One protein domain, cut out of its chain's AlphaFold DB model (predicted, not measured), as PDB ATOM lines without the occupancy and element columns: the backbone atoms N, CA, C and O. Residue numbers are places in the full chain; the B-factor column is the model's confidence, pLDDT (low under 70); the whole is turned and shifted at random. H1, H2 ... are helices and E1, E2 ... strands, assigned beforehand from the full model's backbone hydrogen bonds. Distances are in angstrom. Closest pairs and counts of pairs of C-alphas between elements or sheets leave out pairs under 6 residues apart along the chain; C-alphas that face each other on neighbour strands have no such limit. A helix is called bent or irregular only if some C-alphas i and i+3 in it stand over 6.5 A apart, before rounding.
ATOM      1  N   SER A 159      22.612  87.492  28.048       87.56
ATOM      2  CA  SER A 159      23.747  87.447  27.124       87.56
ATOM      3  C   SER A 159      24.870  88.363  27.598       87.56
ATOM      4  O   SER A 159      24.632  89.331  28.315       87.56
ATOM      5  N   VAL A 160      26.110  88.059  27.222       86.25
ATOM      6  CA  VAL A 160      27.282  88.879  27.559       86.25
ATOM      7  C   VAL A 160      27.887  89.414  26.272       86.25
ATOM      8  O   VAL A 160      28.161  88.648  25.348       86.25
ATOM      9  N   ARG A 161      28.116  90.727  26.216       84.19
ATOM     10  CA  ARG A 161      28.783  91.383  25.089       84.19
ATOM     11  C   ARG A 161      30.158  91.885  25.509       84.19
ATOM     12  O   ARG A 161      30.278  92.576  26.518       84.19
ATOM     13  N   MET A 162      31.172  91.583  24.701       83.69
ATOM     14  CA  MET A 162      32.465  92.263  24.771       83.69
ATOM     15  C   MET A 162      32.351  93.623  24.092       83.69
ATOM     16  O   MET A 162      31.914  93.702  22.943       83.69
ATOM     17  N   SER A 163      32.762  94.683  24.778       84.38
ATOM     18  CA  SER A 163      32.671  96.036  24.242       84.38
ATOM     19  C   SER A 163      33.929  96.863  24.498       84.38
ATOM     20  O   SER A 163      34.758  96.578  25.370       84.38
ATOM     21  N   ARG A 164      34.072  97.867  23.636       83.75
ATOM     22  CA  ARG A 164      35.067  98.943  23.655       83.75
ATOM     23  C   ARG A 164      34.397 100.312  23.511       83.75
ATOM     24  O   ARG A 164      35.084 101.306  23.311       83.75
ATOM     25  N   ASP A 165      33.068 100.355  23.555       86.56
ATOM     26  CA  ASP A 165      32.320 101.601  23.480       86.56
ATOM     27  C   ASP A 165      32.461 102.348  24.810       86.56
ATOM     28  O   ASP A 165      32.206 101.790  25.879       86.56
ATOM     29  N   LEU A 166      32.867 103.615  24.745       84.81
ATOM     30  CA  LEU A 166      32.979 104.461  25.928       84.81
ATOM     31  C   LEU A 166      31.614 104.674  26.602       84.81
ATOM     32  O   LEU A 166      31.578 104.867  27.812       84.81
ATOM     33  N   ASN A 167      30.504 104.582  25.864       86.06
ATOM     34  CA  ASN A 167      29.158 104.714  26.430       86.06
ATOM     35  C   ASN A 167      28.803 103.566  27.380       86.06
ATOM     36  O   ASN A 167      28.090 103.769  28.360       86.06
ATOM     37  N   ASP A 168      29.321 102.360  27.144       87.62
ATOM     38  CA  ASP A 168      29.050 101.242  28.050       87.62
ATOM     39  C   ASP A 168      29.872 101.345  29.352       87.62
ATOM     40  O   ASP A 168      29.526 100.705  30.347       87.62
ATOM     41  N   ILE A 169      30.932 102.170  29.385       88.38
ATOM     42  CA  ILE A 169      31.615 102.517  30.643       88.38
ATOM     43  C   ILE A 169      30.634 103.245  31.560       88.38
ATOM     44  O   ILE A 169      30.631 103.000  32.759       88.38
ATOM     45  N   ASP A 170      29.767 104.093  31.012       88.81
ATOM     46  CA  ASP A 170      28.834 104.897  31.805       88.81
ATOM     47  C   ASP A 170      27.763 104.015  32.439       88.81
ATOM     48  O   ASP A 170      27.447 104.178  33.617       88.81
ATOM     49  N   LEU A 171      27.301 103.004  31.700       88.69
ATOM     50  CA  LEU A 171      26.441 101.958  32.244       88.69
ATOM     51  C   LEU A 171      27.140 101.176  33.366       88.69
ATOM     52  O   LEU A 171      26.541 100.935  34.414       88.69
ATOM     53  N   PHE A 172      28.406 100.795  33.174       89.19
ATOM     54  CA  PHE A 172      29.183 100.121  34.214       89.19
ATOM     55  C   PHE A 172      29.339 100.991  35.467       89.19
ATOM     56  O   PHE A 172      29.143 100.498  36.575       89.19
ATOM     57  N   ILE A 173      29.658 102.278  35.304       91.69
ATOM     58  CA  ILE A 173      29.815 103.223  36.413       91.69
ATOM     59  C   ILE A 173      28.502 103.397  37.174       91.69
ATOM     60  O   ILE A 173      28.514 103.310  38.397       91.69
ATOM     61  N   TYR A 174      27.379 103.541  36.472       91.56
ATOM     62  CA  TYR A 174      26.060 103.629  37.097       91.56
ATOM     63  C   TYR A 174      25.743 102.398  37.964       91.56
ATOM     64  O   TYR A 174      25.302 102.527  39.109       91.56
ATOM     65  N   ILE A 175      26.006 101.193  37.445       90.81
ATOM     66  CA  ILE A 175      25.808  99.940  38.192       90.81
ATOM     67  C   ILE A 175      26.767  99.870  39.390       90.81
ATOM     68  O   ILE A 175      26.367  99.457  40.478       90.81
ATOM     69  N   TYR A 176      28.021 100.280  39.202       91.19
ATOM     70  CA  TYR A 176      29.032 100.313  40.254       91.19
ATOM     71  C   TYR A 176      28.634 101.242  41.406       91.19
ATOM     72  O   TYR A 176      28.672 100.816  42.555       91.19
ATOM     73  N   GLU A 177      28.208 102.471  41.110       92.00
ATOM     74  CA  GLU A 177      27.729 103.440  42.106       92.00
ATOM     75  C   GLU A 177      26.497 102.912  42.845       92.00
ATOM     76  O   GLU A 177      26.492 102.880  44.073       92.00
ATOM     77  N   SER A 178      25.519 102.371  42.111       92.00
ATOM     78  CA  SER A 178      24.318 101.768  42.707       92.00
ATOM     79  C   SER A 178      24.663 100.645  43.695       92.00
ATOM     80  O   SER A 178      24.053 100.529  44.755       92.00
ATOM     81  N   MET A 179      25.667  99.823  43.372       92.19
ATOM     82  CA  MET A 179      26.148  98.755  44.250       92.19
ATOM     83  C   MET A 179      26.875  99.301  45.488       92.19
ATOM     84  O   MET A 179      26.709  98.743  46.574       92.19
ATOM     85  N   LEU A 180      27.696 100.349  45.345       90.44
ATOM     86  CA  LEU A 180      28.366 100.981  46.487       90.44
ATOM     87  C   LEU A 180      27.350 101.550  47.479       90.44
ATOM     88  O   LEU A 180      27.505 101.329  48.680       90.44
ATOM     89  N   ASP A 181      26.308 102.204  46.964       89.69
ATOM     90  CA  ASP A 181      25.223 102.770  47.762       89.69
ATOM     91  C   ASP A 181      24.420 101.671  48.470       89.69
ATOM     92  O   ASP A 181      24.180 101.752  49.672       89.69
ATOM     93  N   GLU A 182      24.056 100.595  47.761       92.25
ATOM     94  CA  GLU A 182      23.316  99.466  48.343       92.25
ATOM     95  C   GLU A 182      24.109  98.762  49.457       92.25
ATOM     96  O   GLU A 182      23.540  98.309  50.453       92.25
ATOM     97  N   LYS A 183      25.430  98.629  49.284       89.62
ATOM     98  CA  LYS A 183      26.305  97.933  50.239       89.62
ATOM     99  C   LYS A 183      26.929  98.854  51.286       89.62
ATOM    100  O   LYS A 183      27.627  98.344  52.162       89.62
ATOM    101  N   SER A 184      26.691 100.165  51.213       85.56
ATOM    102  CA  SER A 184      27.299 101.181  52.080       85.56
ATOM    103  C   SER A 184      28.824 101.036  52.189       85.56
ATOM    104  O   SER A 184      29.384 101.080  53.286       85.56
ATOM    105  N   PHE A 185      29.500 100.796  51.059       83.62
ATOM    106  CA  PHE A 185      30.947 100.571  51.016       83.62
ATOM    107  C   PHE A 185      31.690 101.750  50.384       83.62
ATOM    108  O   PHE A 185      31.319 102.229  49.312       83.62
ATOM    109  N   ASP A 186      32.803 102.154  50.999       80.88
ATOM    110  CA  ASP A 186      33.709 103.157  50.440       80.88
ATOM    111  C   ASP A 186      34.507 102.571  49.267       80.88
ATOM    112  O   ASP A 186      35.564 101.954  49.420       80.88
ATOM    113  N   GLY A 187      33.974 102.757  48.061       84.25
ATOM    114  CA  GLY A 187      34.598 102.314  46.822       84.25
ATOM    115  C   GLY A 187      35.723 103.216  46.306       84.25
ATOM    116  O   GLY A 187      36.016 104.303  46.808       84.25
ATOM    117  N   ILE A 188      36.346 102.769  45.214       86.31
ATOM    118  CA  ILE A 188      37.215 103.616  44.398       86.31
ATOM    119  C   ILE A 188      36.347 104.706  43.769       86.31
ATOM    120  O   ILE A 188      35.255 104.436  43.284       86.31
ATOM    121  N   LYS A 189      36.852 105.944  43.720       88.19
ATOM    122  CA  LYS A 189      36.119 107.059  43.109       88.19
ATOM    123  C   LYS A 189      35.674 106.713  41.675       88.19
ATOM    124  O   LYS A 189      36.549 106.448  40.843       88.19
ATOM    125  N   PRO A 190      34.375 106.808  41.341       89.69
ATOM    126  CA  PRO A 190      33.851 106.507  40.003       89.69
ATOM    127  C   PRO A 190      34.573 107.260  38.877       89.69
ATOM    128  O   PRO A 190      34.909 106.693  37.838       89.69
ATOM    129  N   SER A 191      34.940 108.521  39.122       90.38
ATOM    130  CA  SER A 191      35.696 109.350  38.174       90.38
ATOM    131  C   SER A 191      37.102 108.829  37.857       90.38
ATOM    132  O   SER A 191      37.622 109.107  36.770       90.38
ATOM    133  N   LEU A 192      37.723 108.091  38.784       89.75
ATOM    134  CA  LEU A 192      38.994 107.403  38.570       89.75
ATOM    135  C   LEU A 192      38.782 106.097  37.804       89.75
ATOM    136  O   LEU A 192      39.519 105.833  36.859       89.75
ATOM    137  N   VAL A 193      37.766 105.313  38.174       89.88
ATOM    138  CA  VAL A 193      37.424 104.057  37.487       89.88
ATOM    139  C   VAL A 193      37.140 104.320  36.006       89.88
ATOM    140  O   VAL A 193      37.740 103.678  35.144       89.88
ATOM    141  N   ARG A 194      36.321 105.339  35.709       91.62
ATOM    142  CA  ARG A 194      36.016 105.775  34.339       91.62
ATOM    143  C   ARG A 194      37.279 106.116  33.545       91.62
ATOM    144  O   ARG A 194      37.402 105.707  32.395       91.62
ATOM    145  N   ASP A 195      38.218 106.842  34.155       92.38
ATOM    146  CA  ASP A 195      39.469 107.257  33.500       92.38
ATOM    147  C   ASP A 195      40.355 106.070  33.139       92.38
ATOM    148  O   ASP A 195      40.829 105.963  32.008       92.38
ATOM    149  N   ILE A 196      40.531 105.161  34.102       90.62
ATOM    150  CA  ILE A 196      41.328 103.948  33.935       90.62
ATOM    151  C   ILE A 196      40.744 103.116  32.793       90.62
ATOM    152  O   ILE A 196      41.481 102.692  31.905       90.62
ATOM    153  N   MET A 197      39.425 102.903  32.791       89.44
ATOM    154  CA  MET A 197      38.756 102.120  31.753       89.44
ATOM    155  C   MET A 197      38.901 102.761  30.372       89.44
ATOM    156  O   MET A 197      39.330 102.076  29.443       89.44
ATOM    157  N   ALA A 198      38.621 104.062  30.243       90.62
ATOM    158  CA  ALA A 198      38.736 104.780  28.975       90.62
ATOM    159  C   ALA A 198      40.158 104.678  28.399       90.62
ATOM    160  O   ALA A 198      40.342 104.211  27.275       90.62
ATOM    161  N   LYS A 199      41.180 104.980  29.209       90.88
ATOM    162  CA  LYS A 199      42.584 104.923  28.775       90.88
ATOM    163  C   LYS A 199      43.038 103.510  28.405       90.88
ATOM    164  O   LYS A 199      43.817 103.344  27.464       90.88
ATOM    165  N   LEU A 200      42.577 102.478  29.121       86.62
ATOM    166  CA  LEU A 200      42.901 101.079  28.809       86.62
ATOM    167  C   LEU A 200      42.279 100.612  27.484       86.62
ATOM    168  O   LEU A 200      42.906  99.826  26.770       86.62
ATOM    169  N   ILE A 201      41.073 101.086  27.159       85.75
ATOM    170  CA  ILE A 201      40.392 100.795  25.890       85.75
ATOM    171  C   ILE A 201      41.071 101.530  24.734       85.75
ATOM    172  O   ILE A 201      41.428 100.893  23.743       85.75
ATOM    173  N   GLU A 202      41.305 102.837  24.877       85.25
ATOM    174  CA  GLU A 202      41.976 103.674  23.870       85.25
ATOM    175  C   GLU A 202      43.367 103.140  23.522       85.25
ATOM    176  O   GLU A 202      43.773 103.118  22.363       85.25
ATOM    177  N   SER A 203      44.079 102.630  24.528       77.88
ATOM    178  CA  SER A 203      45.413 102.047  24.367       77.88
ATOM    179  C   SER A 203      45.390 100.586  23.885       77.88
ATOM    180  O   SER A 203      46.418  99.912  23.918       77.88
ATOM    181  N   ASN A 204      44.225 100.073  23.466       70.06
ATOM    182  CA  ASN A 204      44.009  98.713  22.960       70.06
ATOM    183  C   ASN A 204      44.475  97.600  23.921       70.06
ATOM    184  O   ASN A 204      44.742  96.473  23.503       70.06
ATOM    185  N   PHE A 205      44.574  97.893  25.221       64.25
ATOM    186  CA  PHE A 205      45.030  96.910  26.197       64.25
ATOM    187  C   PHE A 205      43.916  95.946  26.592       64.25
ATOM    188  O   PHE A 205      44.226  94.809  26.952       64.25
ATOM    189  N   ARG A 206      42.640  96.359  26.579       67.25
ATOM    190  CA  ARG A 206      41.537  95.567  27.154       67.25
ATOM    191  C   ARG A 206      40.183  95.797  26.470       67.25
ATOM    192  O   ARG A 206      40.016  96.673  25.628       67.25
ATOM    193  N   PHE A 207      39.234  94.952  26.851       63.50
ATOM    194  CA  PHE A 207      37.797  95.059  26.610       63.50
ATOM    195  C   PHE A 207      37.090  94.872  27.960       63.50
ATOM    196  O   PHE A 207      37.698  94.353  28.902       63.50
ATOM    197  N   PHE A 208      35.824  95.260  28.057       69.19
ATOM    198  CA  PHE A 208      34.970  94.905  29.192       69.19
ATOM    199  C   PHE A 208      33.781  94.080  28.705       69.19
ATOM    200  O   PHE A 208      33.441  94.078  27.520       69.19
ATOM    201  N   CYS A 209      33.179  93.351  29.638       66.12
ATOM    202  CA  CYS A 209      32.003  92.532  29.402       66.12
ATOM    203  C   CYS A 209      30.839  93.115  30.193       66.12
ATOM    204  O   CYS A 209      30.998  93.415  31.375       66.12
ATOM    205  N   HIS A 210      29.675  93.243  29.564       69.44
ATOM    206  CA  HIS A 210      28.448  93.605  30.264       69.44
ATOM    207  C   HIS A 210      27.315  92.657  29.873       69.44
ATOM    208  O   HIS A 210      27.277  92.136  28.753       69.44
ATOM    209  N   CYS A 211      26.415  92.418  30.825       68.62
ATOM    210  CA  CYS A 211      25.217  91.634  30.584       68.62
ATOM    211  C   CYS A 211      24.212  92.462  29.782       68.62
ATOM    212  O   CYS A 211      24.047  93.663  30.010       68.62
ATOM    213  N   LYS A 212      23.520  91.801  28.864       67.81
ATOM    214  CA  LYS A 212      22.342  92.305  28.178       67.81
ATOM    215  C   LYS A 212      21.182  91.377  28.526       67.81
ATOM    216  O   LYS A 212      21.302  90.158  28.362       67.81
ATOM    217  N   LEU A 213      20.126  91.983  29.061       59.31
ATOM    218  CA  LEU A 213      18.818  91.368  29.265       59.31
ATOM    219  C   LEU A 213      18.024  91.413  27.957       59.31
ATOM    220  O   LEU A 213      18.201  92.401  27.201       59.31
TER     221      LEU A 213
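What this domain is: This is residues 159 to 213 of the 213 residues of the protein "Fem-like protein associated to methicillin resistance" of Acholeplasma brassicae (UniProt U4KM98). Two helices, H1 and H2, lie side by side as a helical hairpin, and a short two-stranded ribbon of E1 and E2 is set crosswise to them at the end where H1 begins and H2 ends. E2 is the strand nearer to H1, and the two ends of the printed part come together at the far tip of the ribbon. The 55 printed residues hold two named helices and two named strands, in the order E1, H1, H2, E2; the sheet, in the order E1 - E2, is antiparallel, and the class is mixed, helices and strands. The whole is only just compact, close to loose, with a radius of gyration of the C-alphas of 11.8 A, and its outline is flat, with spans of 33 by 27 by 14 A.

How they stand to each other: The sheet has two strands, E1, residues 159 to 163, and E2, residues 208 to 212, which are antiparallel neighbours with 146 degrees between their directions. The C-alphas of Val 160 and Cys 211 face each other at 4.6 A. N 161 and O 210 are within hydrogen-bond range at 3.0 A, and so are N 212 and O 159 at 2.8 A. The closest C-alphas of H1, residues 166 to 183, and E2 are those of Phe 172 and His 210, 7.7 A apart. H1 and H2, residues 190 to 202, touch, and their closest C-alphas are those of Ile 173 and Pro 190, 6.3 A apart. They form a helical hairpin, running opposite ways at a shallow tilt of 31 degrees. E1 and H2 are apart. O i to N i+4 pairs are within hydrogen-bond range in 12 of 14 cases in H1 and 8 of 9 in H2.

Where its parts are: E1 begins at C-alpha 159, (23.747, 87.447, 27.124), and measures 12.7 A from first to last C-alpha; E2 measures 12.9 A and ends at C-alpha 212, (22.342, 92.305, 28.178). H1, the longest helix with 18 residues, runs 26.0 A from C-alpha 166 at (32.979, 104.461, 25.928). H2, with 13 residues, measures 18.3 A. Neither helix is bent.

The domain as a whole: The two C-alphas farthest apart are those of Ser 184 and Asn 204, at 33.7 A, while the first and last printed C-alphas, of Ser 159 and Leu 213, are 6.7 A apart. The printed part has no cut, and Leu 213 is the chain's last residue. The links E1 to H1 and H2 to E2 are tight, and the link H1 to H2 is short. The mean pLDDT of the printed part is 84.2, and residues 205 to 213, which include E2, are under 70.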